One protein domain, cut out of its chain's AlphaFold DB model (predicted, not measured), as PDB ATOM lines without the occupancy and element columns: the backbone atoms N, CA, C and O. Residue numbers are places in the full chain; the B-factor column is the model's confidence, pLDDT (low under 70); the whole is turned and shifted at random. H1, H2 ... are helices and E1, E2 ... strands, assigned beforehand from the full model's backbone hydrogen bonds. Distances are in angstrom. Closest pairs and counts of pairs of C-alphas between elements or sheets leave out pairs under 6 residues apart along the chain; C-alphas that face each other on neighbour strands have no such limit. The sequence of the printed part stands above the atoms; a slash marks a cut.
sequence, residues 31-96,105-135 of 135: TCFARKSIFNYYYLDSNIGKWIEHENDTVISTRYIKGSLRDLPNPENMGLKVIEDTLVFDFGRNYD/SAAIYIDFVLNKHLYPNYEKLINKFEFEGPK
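AT A GLANCE: This is residues 31 to 96 and 105 to 135 of the 135 residues of an uncharacterized protein of Brumimicrobium glaciale (UniProt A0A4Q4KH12). Two sheets lie face to face as a sandwich, with their strands crossed: a larger, strongly twisted sheet built on two long strands, E3 and E6, and a smaller sheet of three short strands, E4, E5 and E7. One short helix, H1, only grazes the larger sheet and lies far from the middle of the domain. The printed part has 97 residues with one named helix and seven named strands, in the order E1, H1, E2, E3, E4, E5, E6, E7, and its class is mostly strand. The larger sheet has the order E1, E6, E3, E2 and is antiparallel throughout; the smaller has the order E4, E5, E7 and is mixed. The whole is compact, with a radius of gyration of the C-alphas of 13.4 A and spans of 37 by 33 by 19 A.

IN THESE COORDINATES: In the larger sheet, E3 takes residues 58 to 68 and is 30.9 A long, and E6 takes residues 105 to 115 and is 32.8 A long. E1 is residues 32 to 36, 14.0 A, beginning at C-alpha 32 at (-48.069, 10.487, -16.438), and E2 is residues 51 to 54, 9.7 A. In the smaller sheet, E4 is residues 79 to 83, 12.6 A, E5 is residues 86 to 90, 12.5 A, and E7 is residues 126 to 130, 12.3 A, ending at C-alpha 130 at (-52.350, 19.326, -29.607). H1 is residues 41 to 47, 10.0 A, and begins at C-alpha 41 at (-26.778, 16.369, -24.637).

HOW THE PARTS SIT: E6 and E3 are antiparallel at 160 degrees, with N 63 and O 110 at 2.8 A. E1 is antiparallel to E6, with N 111 and O 35 at 2.8 A. E2 and E3 form a hairpin, with N 52 and O 60 at 2.8 A. H1 only grazes this sheet; its closest C-alpha pair with E3 is Asn 47 and Thr 62, 7.5 A, and 2 of its 3 O i to N i+4 pairs are within hydrogen-bond range. The parts of the two sheets that face each other are 10.1 A centre to centre, with strands at 47 degrees. Between E1 and E4 the closest C-alphas are those of Phe 33 and Leu 80, 5.4 A. E4 and E5 form a hairpin, with N 88 and O 81 at 2.8 A. E7 is parallel to E5 at 24 degrees, with N 87 and O 126 at 2.8 A. E2 and E7 are apart.

THE WHOLE: The C-alphas farthest apart are those of Glu 55 and Lys 135, 41.4 A. Residues 97 to 104 are not printed, and C-alphas 96 and 105 are 16.7 A apart across this cut, which falls in the link E5 to E6. Of the links printed whole, E3 to E4 and E6 to E7 are short but not tight, and the others are tight. The mean pLDDT of the printed part is 80.9; residues 92 to 96 and 129 to 135 are under 70.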
ATOM      1  N   THR A  31     -49.497   8.737 -12.774       88.56
ATOM      2  CA  THR A  31     -49.986   8.214 -14.055       88.56
ATOM      3  C   THR A  31     -49.017   8.600 -15.165       88.56
ATOM      4  O   THR A  31     -48.330   7.756 -15.746       88.56
ATOM      5  N   CYS A  32     -48.933   9.898 -15.435       89.25
ATOM      6  CA  CYS A  32     -48.069  10.487 -16.438       89.25
ATOM      7  C   CYS A  32     -47.862  11.982 -16.174       89.25
ATOM      8  O   CYS A  32     -48.772  12.656 -15.699       89.25
ATOM      9  N   PHE A  33     -46.687  12.514 -16.511       90.25
ATOM     10  CA  PHE A  33     -46.399  13.950 -16.435       90.25
ATOM     11  C   PHE A  33     -45.289  14.368 -17.410       90.25
ATOM     12  O   PHE A  33     -44.576  13.529 -17.966       90.25
ATOM     13  N   ALA A  34     -45.135  15.676 -17.616       89.88
ATOM     14  CA  ALA A  34     -44.034  16.260 -18.371       89.88
ATOM     15  C   ALA A  34     -43.071  17.004 -17.435       89.88
ATOM     16  O   ALA A  34     -43.473  17.542 -16.405       89.88
ATOM     17  N   ARG A  35     -41.784  17.035 -17.783       90.25
ATOM     18  CA  ARG A  35     -40.773  17.834 -17.073       90.25
ATOM     19  C   ARG A  35     -39.656  18.264 -18.010       90.25
ATOM     20  O   ARG A  35     -39.500  17.726 -19.104       90.25
ATOM     21  N   LYS A  36     -38.821  19.203 -17.568       90.19
ATOM     22  CA  LYS A  36     -37.562  19.493 -18.263       90.19
ATOM     23  C   LYS A  36     -36.675  18.245 -18.273       90.19
ATOM     24  O   LYS A  36     -36.570  17.561 -17.257       90.19
ATOM     25  N   SER A  37     -36.032  17.982 -19.410       90.81
ATOM     26  CA  SER A  37     -35.161  16.818 -19.561       90.81
ATOM     27  C   SER A  37     -34.048  16.793 -18.521       90.81
ATOM     28  O   SER A  37     -33.308  17.770 -18.384       90.81
ATOM     29  N   ILE A  38     -33.902  15.653 -17.842       87.69
ATOM     30  CA  ILE A  38     -32.787  15.404 -16.911       87.69
ATOM     31  C   ILE A  38     -31.535  14.866 -17.617       87.69
ATOM     32  O   ILE A  38     -30.454  14.828 -17.030       87.69
ATOM     33  N   PHE A  39     -31.664  14.439 -18.875       87.25
ATOM     34  CA  PHE A  39     -30.563  13.860 -19.634       87.25
ATOM     35  C   PHE A  39     -29.631  14.924 -20.219       87.25
ATOM     36  O   PHE A  39     -30.059  16.008 -20.621       87.25
ATOM     37  N   ASN A  40     -28.342  14.588 -20.302       86.00
ATOM     38  CA  ASN A  40     -27.345  15.433 -20.955       86.00
ATOM     39  C   ASN A  40     -27.423  15.333 -22.490       86.00
ATOM     40  O   ASN A  40     -28.026  14.417 -23.047       86.00
ATOM     41  N   TYR A  41     -26.761  16.268 -23.176       79.94
ATOM     42  CA  TYR A  41     -26.778  16.369 -24.637       79.94
ATOM     43  C   TYR A  41     -26.378  15.069 -25.356       79.94
ATOM     44  O   TYR A  41     -27.067  14.648 -26.279       79.94
ATOM     45  N   TYR A  42     -25.303  14.408 -24.915       79.94
ATOM     46  CA  TYR A  42     -24.815  13.175 -25.547       79.94
ATOM     47  C   TYR A  42     -25.840  12.046 -25.475       79.94
ATOM     48  O   TYR A  42     -26.047  11.320 -26.444       79.94
ATOM     49  N   TYR A  43     -26.501  11.918 -24.326       82.69
ATOM     50  CA  TYR A  43     -27.552  10.932 -24.146       82.69
ATOM     51  C   TYR A  43     -28.756  11.224 -25.046       82.69
ATOM     52  O   TYR A  43     -29.320  10.312 -25.652       82.69
ATOM     53  N   LEU A  44     -29.125  12.500 -25.163       84.69
ATOM     54  CA  LEU A  44     -30.253  12.942 -25.974       84.69
ATOM     55  C   LEU A  44     -30.025  12.711 -27.468       84.69
ATOM     56  O   LEU A  44     -30.923  12.198 -28.131       84.69
ATOM     57  N   ASP A  45     -28.833  12.999 -27.987       80.94
ATOM     58  CA  ASP A  45     -28.512  12.878 -29.419       80.94
ATOM     59  C   ASP A  45     -28.834  11.484 -29.993       80.94
ATOM     60  O   ASP A  45     -29.293  11.340 -31.123       80.94
ATOM     61  N   SER A  46     -28.690  10.439 -29.172       83.38
ATOM     62  CA  SER A  46     -28.945   9.051 -29.578       83.38
ATOM     63  C   SER A  46     -30.343   8.520 -29.219       83.38
ATOM     64  O   SER A  46     -30.733   7.449 -29.706       83.38
ATOM     65  N   ASN A  47     -31.104   9.233 -28.378       83.88
ATOM     66  CA  ASN A  47     -32.325   8.710 -27.748       83.88
ATOM     67  C   ASN A  47     -33.561   9.618 -27.836       83.88
ATOM     68  O   ASN A  47     -34.643   9.199 -27.421       83.88
ATOM     69  N   ILE A  48     -33.458  10.818 -28.417       85.81
ATOM     70  CA  ILE A  48     -34.632  11.649 -28.732       85.81
ATOM     71  C   ILE A  48     -35.642  10.824 -29.533       85.81
ATOM     72  O   ILE A  48     -35.285  10.110 -30.469       85.81
ATOM     73  N   GLY A  49     -36.922  10.918 -29.174       81.62
ATOM     74  CA  GLY A  49     -37.968  10.164 -29.871       81.62
ATOM     75  C   GLY A  49     -38.285   8.812 -29.232       81.62
ATOM     76  O   GLY A  49     -39.433   8.372 -29.288       81.62
ATOM     77  N   LYS A  50     -37.291   8.168 -28.614       88.94
ATOM     78  CA  LYS A  50     -37.385   6.782 -28.142       88.94
ATOM     79  C   LYS A  50     -37.968   6.709 -26.738       88.94
ATOM     80  O   LYS A  50     -37.904   7.677 -25.979       88.94
ATOM     81  N   TRP A  51     -38.558   5.567 -26.410       90.12
ATOM     82  CA  TRP A  51     -38.906   5.231 -25.037       90.12
ATOM     83  C   TRP A  51     -37.713   4.584 -24.353       90.12
ATOM     84  O   TRP A  51     -37.028   3.749 -24.942       90.12
ATOM     85  N   ILE A  52     -37.479   4.991 -23.118       90.06
ATOM     86  CA  ILE A  52     -36.366   4.540 -22.301       90.06
ATOM     87  C   ILE A  52     -36.953   4.077 -20.982       90.06
ATOM     88  O   ILE A  52     -37.629   4.846 -20.297       90.06
ATOM     89  N   GLU A  53     -36.692   2.827 -20.630       91.25
ATOM     90  CA  GLU A  53     -37.058   2.309 -19.321       91.25
ATOM     91  C   GLU A  53     -36.088   2.821 -18.257       91.25
ATOM     92  O   GLU A  53     -34.870   2.802 -18.437       91.25
ATOM     93  N   HIS A  54     -36.645   3.275 -17.142       84.69
ATOM     94  CA  HIS A  54     -35.924   3.671 -15.947       84.69
ATOM     95  C   HIS A  54     -36.400   2.810 -14.767       84.69
ATOM     96  O   HIS A  54     -37.447   2.163 -14.822       84.69
ATOM     97  N   GLU A  55     -35.625   2.793 -13.687       78.75
ATOM     98  CA  GLU A  55     -36.010   2.139 -12.433       78.75
ATOM     99  C   GLU A  55     -37.358   2.662 -11.896       78.75
ATOM    100  O   GLU A  55     -37.740   3.802 -12.175       78.75
ATOM    101  N   ASN A  56     -38.039   1.841 -11.086       75.19
ATOM    102  CA  ASN A  56     -39.323   2.147 -10.433       75.19
ATOM    103  C   ASN A  56     -40.460   2.436 -11.423       75.19
ATOM    104  O   ASN A  56     -41.078   3.500 -11.394       75.19
ATOM    105  N   ASP A  57     -40.696   1.487 -12.331       84.19
ATOM    106  CA  ASP A  57     -41.860   1.456 -13.226       84.19
ATOM    107  C   ASP A  57     -42.044   2.722 -14.048       84.19
ATOM    108  O   ASP A  57     -43.155   3.125 -14.377       84.19
ATOM    109  N   THR A  58     -40.933   3.357 -14.399       90.38
ATOM    110  CA  THR A  58     -40.932   4.623 -15.108       90.38
ATOM    111  C   THR A  58     -40.433   4.404 -16.525       90.38
ATOM    112  O   THR A  58     -39.376   3.816 -16.737       90.38
ATOM    113  N   VAL A  59     -41.160   4.923 -17.509       92.50
ATOM    114  CA  VAL A  59     -40.641   5.070 -18.870       92.50
ATOM    115  C   VAL A  59     -40.620   6.529 -19.270       92.50
ATOM    116  O   VAL A  59     -41.531   7.293 -18.953       92.50
ATOM    117  N   ILE A  60     -39.548   6.921 -19.950       91.94
ATOM    118  CA  ILE A  60     -39.294   8.303 -20.337       91.94
ATOM    119  C   ILE A  60     -39.157   8.366 -21.852       91.94
ATOM    120  O   ILE A  60     -38.415   7.585 -22.446       91.94
ATOM    121  N   SER A  61     -39.837   9.321 -22.480       90.75
ATOM    122  CA  SER A  61     -39.540   9.708 -23.854       90.75
ATOM    123  C   SER A  61     -39.235  11.187 -23.937       90.75
ATOM    124  O   SER A  61     -40.093  12.024 -23.667       90.75
ATOM    125  N   THR A  62     -38.011  11.517 -24.341       90.56
ATOM    126  CA  THR A  62     -37.609  12.915 -24.479       90.56
ATOM    127  C   THR A  62     -37.953  13.449 -25.868       90.56
ATOM    128  O   THR A  62     -37.753  12.782 -26.894       90.56
ATOM    129  N   ARG A  63     -38.470  14.677 -25.928       87.44
ATOM    130  CA  ARG A  63     -38.686  15.430 -27.169       87.44
ATOM    131  C   ARG A  63     -37.897  16.723 -27.177       87.44
ATOM    132  O   ARG A  63     -37.740  17.378 -26.154       87.44
ATOM    133  N   TYR A  64     -37.443  17.085 -28.368       87.19
ATOM    134  CA  TYR A  64     -36.866  18.384 -28.666       87.19
ATOM    135  C   TYR A  64     -37.944  19.290 -29.252       87.19
ATOM    136  O   TYR A  64     -38.586  18.924 -30.237       87.19
ATOM    137  N   ILE A  65     -38.133  20.463 -28.656       85.19
ATOM    138  CA  ILE A  65     -39.108  21.458 -29.101       85.19
ATOM    139  C   ILE A  65     -38.369  22.759 -29.357       85.19
ATOM    140  O   ILE A  65     -37.629  23.243 -28.502       85.19
ATOM    141  N   LYS A  66     -38.562  23.313 -30.553       83.25
ATOM    142  CA  LYS A  66     -37.973  24.575 -30.989       83.25
ATOM    143  C   LYS A  66     -39.093  25.535 -31.361       83.25
ATOM    144  O   LYS A  66     -40.012  25.151 -32.077       83.25
ATOM    145  N   GLY A  67     -38.979  26.779 -30.917       78.31
ATOM    146  CA  GLY A  67     -39.975  27.810 -31.176       78.31
ATOM    147  C   GLY A  67     -39.430  29.204 -30.910       78.31
ATOM    148  O   GLY A  67     -38.236  29.383 -30.636       78.31
ATOM    149  N   SER A  68     -40.310  30.199 -30.995       76.88
ATOM    150  CA  SER A  68     -40.016  31.493 -30.389       76.88
ATOM    151  C   SER A  68     -40.020  31.352 -28.865       76.88
ATOM    152  O   SER A  68     -40.581  30.401 -28.320       76.88
ATOM    153  N   LEU A  69     -39.417  32.309 -28.164       73.38
ATOM    154  CA  LEU A  69     -39.414  32.329 -26.698       73.38
ATOM    155  C   LEU A  69     -40.833  32.367 -26.097       73.38
ATOM    156  O   LEU A  69     -41.033  31.863 -24.998       73.38
ATOM    157  N   ARG A  70     -41.825  32.877 -26.844       70.25
ATOM    158  CA  ARG A  70     -43.245  32.876 -26.449       70.25
ATOM    159  C   ARG A  70     -43.948  31.542 -26.684       70.25
ATOM    160  O   ARG A  70     -44.893  31.225 -25.976       70.25
ATOM    161  N   ASP A  71     -43.515  30.794 -27.695       72.56
ATOM    162  CA  ASP A  71     -44.193  29.565 -28.124       72.56
ATOM    163  C   ASP A  71     -43.631  28.317 -27.434       72.56
ATOM    164  O   ASP A  71     -44.195  27.228 -27.562       72.56
ATOM    165  N   LEU A  72     -42.500  28.445 -26.733       78.69
ATOM    166  CA  LEU A  72     -41.949  27.332 -25.976       78.69
ATOM    167  C   LEU A  72     -42.840  27.018 -24.773       78.69
ATOM    168  O   LEU A  72     -43.131  27.910 -23.974       78.69
ATOM    169  N   PRO A  73     -43.231  25.748 -24.586       77.88
ATOM    170  CA  PRO A  73     -43.940  25.376 -23.380       77.88
ATOM    171  C   PRO A  73     -43.061  25.481 -22.148       77.88
ATOM    172  O   PRO A  73     -41.871  25.154 -22.187       77.88
ATOM    173  N   ASN A  74     -43.690  25.813 -21.025       82.88
ATOM    174  CA  ASN A  74     -43.139  25.483 -19.723       82.88
ATOM    175  C   ASN A  74     -43.520  24.030 -19.368       82.88
ATOM    176  O   ASN A  74     -44.705  23.785 -19.133       82.88
ATOM    177  N   PRO A  75     -42.567  23.074 -19.297       84.94
ATOM    178  CA  PRO A  75     -42.865  21.667 -19.023       84.94
ATOM    179  C   PRO A  75     -43.664  21.424 -17.744       84.94
ATOM    180  O   PRO A  75     -44.474  20.508 -17.706       84.94
ATOM    181  N   GLU A  76     -43.453  22.249 -16.716       80.06
ATOM    182  CA  GLU A  76     -44.134  22.133 -15.418       80.06
ATOM    183  C   GLU A  76     -45.631  22.468 -15.504       80.06
ATOM    184  O   GLU A  76     -46.414  22.018 -14.674       80.06
ATOM    185  N   ASN A  77     -46.033  23.220 -16.534       80.75
ATOM    186  CA  ASN A  77     -47.419  23.608 -16.789       80.75
ATOM    187  C   ASN A  77     -48.077  22.764 -17.892       80.75
ATOM    188  O   ASN A  77     -49.237  23.003 -18.231       80.75
ATOM    189  N   MET A  78     -47.347  21.817 -18.491       82.94
ATOM    190  CA  MET A  78     -47.888  20.967 -19.546       82.94
ATOM    191  C   MET A  78     -48.793  19.888 -18.955       82.94
ATOM    192  O   MET A  78     -48.415  19.161 -18.035       82.94
ATOM    193  N   GLY A  79     -49.974  19.733 -19.546       82.94
ATOM    194  CA  GLY A  79     -50.845  18.596 -19.298       82.94
ATOM    195  C   GLY A  79     -50.401  17.391 -20.121       82.94
ATOM    196  O   GLY A  79     -50.147  17.498 -21.323       82.94
ATOM    197  N   LEU A  80     -50.350  16.224 -19.483       85.81
ATOM    198  CA  LEU A  80     -50.131  14.953 -20.160       85.81
ATOM    199  C   LEU A  80     -51.287  14.011 -19.854       85.81
ATOM    200  O   LEU A  80     -51.606  13.779 -18.689       85.81
ATOM    201  N   LYS A  81     -51.912  13.465 -20.897       86.69
ATOM    202  CA  LYS A  81     -52.960  12.450 -20.759       86.69
ATOM    203  C   LYS A  81     -52.810  11.379 -21.827       86.69
ATOM    204  O   LYS A  81     -52.420  11.670 -22.954       86.69
ATOM    205  N   VAL A  82     -53.168  10.150 -21.482       84.56
ATOM    206  CA  VAL A  82     -53.311   9.056 -22.444       84.56
ATOM    207  C   VAL A  82     -54.796   8.867 -22.715       84.56
ATOM    208  O   VAL A  82     -55.577   8.661 -21.787       84.56
ATOM    209  N   ILE A  83     -55.191   8.968 -23.980       85.06
ATOM    210  CA  ILE A  83     -56.542   8.661 -24.447       85.06
ATOM    211  C   ILE A  83     -56.407   7.475 -25.387       85.06
ATOM    212  O   ILE A  83     -55.829   7.611 -26.461       85.06
ATOM    213  N   GLU A  84     -56.926   6.322 -24.964       85.25
ATOM    214  CA  GLU A  84     -56.805   5.057 -25.694       85.25
ATOM    215  C   GLU A  84     -55.333   4.695 -25.963       85.25
ATOM    216  O   GLU A  84     -54.602   4.349 -25.034       85.25
ATOM    217  N   ASP A  85     -54.891   4.781 -27.216       84.25
ATOM    218  CA  ASP A  85     -53.526   4.519 -27.672       84.25
ATOM    219  C   ASP A  85     -52.735   5.804 -27.965       84.25
ATOM    220  O   ASP A  85     -51.624   5.748 -28.486       84.25
ATOM    221  N   THR A  86     -53.290   6.969 -27.642       84.56
ATOM    222  CA  THR A  86     -52.713   8.261 -27.998       84.56
ATOM    223  C   THR A  86     -52.271   9.021 -26.754       84.56
ATOM    224  O   THR A  86     -53.063   9.323 -25.861       84.56
ATOM    225  N   LEU A  87     -50.992   9.386 -26.722       83.50
ATOM    226  CA  LEU A  87     -50.444  10.323 -25.754       83.50
ATOM    227  C   LEU A  87     -50.723  11.747 -26.247       83.50
ATOM    228  O   LEU A  87     -50.186  12.177 -27.272       83.50
ATOM    229  N   VAL A  88     -51.598  12.451 -25.533       83.06
ATOM    230  CA  VAL A  88     -52.015  13.817 -25.848       83.06
ATOM    231  C   VAL A  88     -51.270  14.789 -24.948       83.06
ATOM    232  O   VAL A  88     -51.372  14.731 -23.719       83.06
ATOM    233  N   PHE A  89     -50.544  15.695 -25.593       79.94
ATOM    234  CA  PHE A  89     -49.818  16.776 -24.941       79.94
ATOM    235  C   PHE A  89     -50.640  18.054 -25.018       79.94
ATOM    236  O   PHE A  89     -50.868  18.568 -26.114       79.94
ATOM    237  N   ASP A  90     -51.039  18.567 -23.859       81.62
ATOM    238  CA  ASP A  90     -51.566  19.917 -23.716       81.62
ATOM    239  C   ASP A  90     -50.406  20.823 -23.299       81.62
ATOM    240  O   ASP A  90     -49.870  20.724 -22.195       81.62
ATOM    241  N   PHE A  91     -49.979  21.691 -24.209       73.12
ATOM    242  CA  PHE A  91     -48.874  22.617 -23.967       73.12
ATOM    243  C   PHE A  91     -49.232  23.710 -22.949       73.12
ATOM    244  O   PHE A  91     -48.350  24.453 -22.512       73.12
ATOM    245  N   GLY A  92     -50.509  23.797 -22.564       65.38
ATOM    246  CA  GLY A  92     -51.057  24.882 -21.779       65.38
ATOM    247  C   GLY A  92     -51.114  26.183 -22.580       65.38
ATOM    248  O   GLY A  92     -50.554  26.327 -23.669       65.38
ATOM    249  N   ARG A  93     -51.785  27.187 -22.015       60.47
ATOM    250  CA  ARG A  93     -51.773  28.545 -22.572       60.47
ATOM    251  C   ARG A  93     -50.557  29.288 -22.029       60.47
ATOM    252  O   ARG A  93     -50.664  29.968 -21.016       60.47
ATOM    253  N   ASN A  94     -49.416  29.199 -22.706       58.56
ATOM    254  CA  ASN A  94     -48.231  30.006 -22.366       58.56
ATOM    255  C   ASN A  94     -48.308  31.416 -22.972       58.56
ATOM    256  O   ASN A  94     -47.340  31.923 -23.530       58.56
ATOM    257  N   TYR A  95     -49.470  32.067 -22.880       50.06
ATOM    258  CA  TYR A  95     -49.552  33.487 -23.200       50.06
ATOM    259  C   TYR A  95     -49.144  34.286 -21.963       50.06
ATOM    260  O   TYR A  95     -49.984  34.608 -21.125       50.06
ATOM    261  N   ASP A  96     -47.851  34.587 -21.842       55.28
ATOM    262  CA  ASP A  96     -47.395  35.641 -20.938       55.28
ATOM    263  C   ASP A  96     -47.483  36.994 -21.675       55.28
ATOM    264  O   ASP A  96     -46.679  37.261 -22.580       55.28
ATOM    265  N   SER A 105     -34.874  32.601 -31.445       74.00
ATOM    266  CA  SER A 105     -35.247  31.187 -31.442       74.00
ATOM    267  C   SER A 105     -34.707  30.548 -30.177       74.00
ATOM    268  O   SER A 105     -33.526  30.702 -29.871       74.00
ATOM    269  N   ALA A 106     -35.547  29.792 -29.491       81.69
ATOM    270  CA  ALA A 106     -35.145  28.997 -28.349       81.69
ATOM    271  C   ALA A 106     -35.535  27.538 -28.570       81.69
ATOM    272  O   ALA A 106     -36.352  27.204 -29.435       81.69
ATOM    273  N   ALA A 107     -34.909  26.657 -27.801       84.12
ATOM    274  CA  ALA A 107     -35.252  25.253 -27.812       84.12
ATOM    275  C   ALA A 107     -35.140  24.644 -26.419       84.12
ATOM    276  O   ALA A 107     -34.318  25.065 -25.605       84.12
ATOM    277  N   ILE A 108     -35.961  23.632 -26.175       86.69
ATOM    278  CA  ILE A 108     -36.028  22.909 -24.913       86.69
ATOM    279  C   ILE A 108     -36.162  21.410 -25.174       86.69
ATOM    280  O   ILE A 108     -36.767  20.980 -26.158       86.69
ATOM    281  N   TYR A 109     -35.585  20.620 -24.272       90.06
ATOM    282  CA  TYR A 109     -35.802  19.181 -24.201       90.06
ATOM    283  C   TYR A 109     -36.773  18.874 -23.065       90.06
ATOM    284  O   TYR A 109     -36.568  19.328 -21.935       90.06
ATOM    285  N   ILE A 110     -37.816  18.111 -23.370       89.56
ATOM    286  CA  ILE A 110     -38.908  17.790 -22.449       89.56
ATOM    287  C   ILE A 110     -38.999  16.281 -22.310       89.56
ATOM    288  O   ILE A 110     -39.127  15.584 -23.316       89.56
ATOM    289  N   ASP A 111     -38.937  15.793 -21.077       91.88
ATOM    290  CA  ASP A 111     -39.185  14.397 -20.746       91.88
ATOM    291  C   ASP A 111     -40.679  14.187 -20.546       91.88
ATOM    292  O   ASP A 111     -41.302  14.850 -19.714       91.88
ATOM    293  N   PHE A 112     -41.228  13.219 -21.264       90.12
ATOM    294  CA  PHE A 112     -42.550  12.679 -20.992       90.12
ATOM    295  C   PHE A 112     -42.404  11.402 -20.194       90.12
ATOM    296  O   PHE A 112     -41.790  10.444 -20.661       90.12
ATOM    297  N   VAL A 113     -42.942  11.421 -18.983       92.12
ATOM    298  CA  VAL A 113     -42.762  10.372 -17.992       92.12
ATOM    299  C   VAL A 113     -44.084   9.637 -17.837       92.12
ATOM    300  O   VAL A 113     -45.104  10.260 -17.549       92.12
ATOM    301  N   LEU A 114     -44.071   8.321 -18.042       92.88
ATOM    302  CA  LEU A 114     -45.227   7.446 -17.856       92.88
ATOM    303  C   LEU A 114     -44.914   6.369 -16.828       92.88
ATOM    304  O   LEU A 114     -43.778   5.900 -16.728       92.88
ATOM    305  N   ASN A 115     -45.950   5.925 -16.128       92.12
ATOM    306  CA  ASN A 115     -45.874   4.723 -15.321       92.12
ATOM    307  C   ASN A 115     -46.085   3.472 -16.188       92.12
ATOM    308  O   ASN A 115     -47.155   3.263 -16.763       92.12
ATOM    309  N   LYS A 116     -45.060   2.624 -16.264       91.25
ATOM    310  CA  LYS A 116     -45.019   1.380 -17.039       91.25
ATOM    311  C   LYS A 116     -46.097   0.385 -16.614       91.25
ATOM    312  O   LYS A 116     -46.604  -0.339 -17.464       91.25
ATOM    313  N   HIS A 117     -46.465   0.336 -15.334       90.06
ATOM    314  CA  HIS A 117     -47.518  -0.566 -14.865       90.06
ATOM    315  C   HIS A 117     -48.902  -0.155 -15.357       90.06
ATOM    316  O   HIS A 117     -49.703  -1.015 -15.715       90.06
ATOM    317  N   LEU A 118     -49.172   1.150 -15.405       89.81
ATOM    318  CA  LEU A 118     -50.436   1.678 -15.920       89.81
ATOM    319  C   LEU A 118     -50.480   1.664 -17.452       89.81
ATOM    320  O   LEU A 118     -51.542   1.468 -18.039       89.81
ATOM    321  N   TYR A 119     -49.320   1.807 -18.097       89.88
ATOM    322  CA  TYR A 119     -49.182   1.837 -19.552       89.88
ATOM    323  C   TYR A 119     -48.175   0.790 -20.057       89.88
ATOM    324  O   TYR A 119     -47.166   1.150 -20.659       89.88
ATOM    325  N   PRO A 120     -48.434  -0.521 -19.892       89.12
ATOM    326  CA  PRO A 120     -47.469  -1.572 -20.242       89.12
ATOM    327  C   PRO A 120     -47.199  -1.684 -21.749       89.12
ATOM    328  O   PRO A 120     -46.202  -2.267 -22.158       89.12
ATOM    329  N   ASN A 121     -48.074  -1.113 -22.581       90.31
ATOM    330  CA  ASN A 121     -47.930  -1.057 -24.036       90.31
ATOM    331  C   ASN A 121     -47.453   0.324 -24.526       90.31
ATOM    332  O   ASN A 121     -47.771   0.704 -25.651       90.31
ATOM    333  N   TYR A 122     -46.726   1.085 -23.699       89.62
ATOM    334  CA  TYR A 122     -46.291   2.454 -24.011       89.62
ATOM    335  C   TYR A 122     -45.569   2.582 -25.366       89.62
ATOM    336  O   TYR A 122     -45.665   3.611 -26.027       89.62
ATOM    337  N   GLU A 123     -44.890   1.527 -25.825       89.94
ATOM    338  CA  GLU A 123     -44.197   1.490 -27.120       89.94
ATOM    339  C   GLU A 123     -45.132   1.672 -28.320       89.94
ATOM    340  O   GLU A 123     -44.701   2.126 -29.379       89.94
ATOM    341  N   LYS A 124     -46.413   1.328 -28.154       89.69
ATOM    342  CA  LYS A 124     -47.449   1.477 -29.181       89.69
ATOM    343  C   LYS A 124     -48.140   2.837 -29.125       89.69
ATOM    344  O   LYS A 124     -48.949   3.114 -30.004       89.69
ATOM    345  N   LEU A 125     -47.852   3.663 -28.113       86.94
ATOM    346  CA  LEU A 125     -48.524   4.946 -27.957       86.94
ATOM    347  C   LEU A 125     -48.157   5.899 -29.093       86.94
ATOM    348  O   LEU A 125     -46.982   6.164 -29.372       86.94
ATOM    349  N   ILE A 126     -49.187   6.460 -29.713       83.31
ATOM    350  CA  ILE A 126     -49.067   7.487 -30.735       83.31
ATOM    351  C   ILE A 126     -48.879   8.829 -30.031       83.31
ATOM    352  O   ILE A 126     -49.686   9.241 -29.205       83.31
ATOM    353  N   ASN A 127     -47.805   9.537 -30.368       73.38
ATOM    354  CA  ASN A 127     -47.552  10.870 -29.832       73.38
ATOM    355  C   ASN A 127     -48.321  11.904 -30.655       73.38
ATOM    356  O   ASN A 127     -47.963  12.146 -31.810       73.38
ATOM    357  N   LYS A 128     -49.340  12.538 -30.069       75.38
ATOM    358  CA  LYS A 128     -50.109  13.598 -30.726       75.38
ATOM    359  C   LYS A 128     -49.951  14.912 -29.971       75.38
ATOM    360  O   LYS A 128     -50.397  15.064 -28.837       75.38
ATOM    361  N   PHE A 129     -49.321  15.878 -30.630       67.38
ATOM    362  CA  PHE A 129     -49.190  17.237 -30.116       67.38
ATOM    363  C   PHE A 129     -50.462  18.020 -30.447       67.38
ATOM    364  O   PHE A 129     -50.734  18.284 -31.618       67.38
ATOM    365  N   GLU A 130     -51.246  18.383 -29.434       58.41
ATOM    366  CA  GLU A 130     -52.350  19.326 -29.607       58.41
ATOM    367  C   GLU A 130     -51.799  20.730 -29.363       58.41
ATOM    368  O   GLU A 130     -51.744  21.233 -28.245       58.41
ATOM    369  N   PHE A 131     -51.299  21.341 -30.439       49.25
ATOM    370  CA  PHE A 131     -50.910  22.744 -30.433       49.25
ATOM    371  C   PHE A 131     -52.147  23.584 -30.748       49.25
ATOM    372  O   PHE A 131     -52.436  23.876 -31.910       49.25
ATOM    373  N   GLU A 132     -52.905  23.966 -29.723       43.47
ATOM    374  CA  GLU A 132     -53.815  25.101 -29.857       43.47
ATOM    375  C   GLU A 132     -52.971  26.377 -29.791       43.47
ATOM    376  O   GLU A 132     -52.792  26.986 -28.738       43.47
ATOM    377  N   GLY A 133     -52.392  26.761 -30.932       38.72
ATOM    378  CA  GLY A 133     -51.817  28.095 -31.078       38.72
ATOM    379  C   GLY A 133     -52.874  29.161 -30.750       38.72
ATOM    380  O   GLY A 133     -54.072  28.897 -30.907       38.72
ATOM    381  N   PRO A 134     -52.473  30.355 -30.284       35.53
ATOM    382  CA  PRO A 134     -53.429  31.414 -29.985       35.53
ATOM    383  C   PRO A 134     -54.288  31.709 -31.227       35.53
ATOM    384  O   PRO A 134     -53.750  31.911 -32.317       35.53
ATOM    385  N   LYS A 135     -55.617  31.682 -31.059       31.17
ATOM    386  CA  LYS A 135     -56.578  32.199 -32.046       31.17
ATOM    387  C   LYS A 135     -56.475  33.712 -32.165       31.17
ATOM    388  O   LYS A 135     -56.281  34.359 -31.111       31.17
TER     389      LYS A 135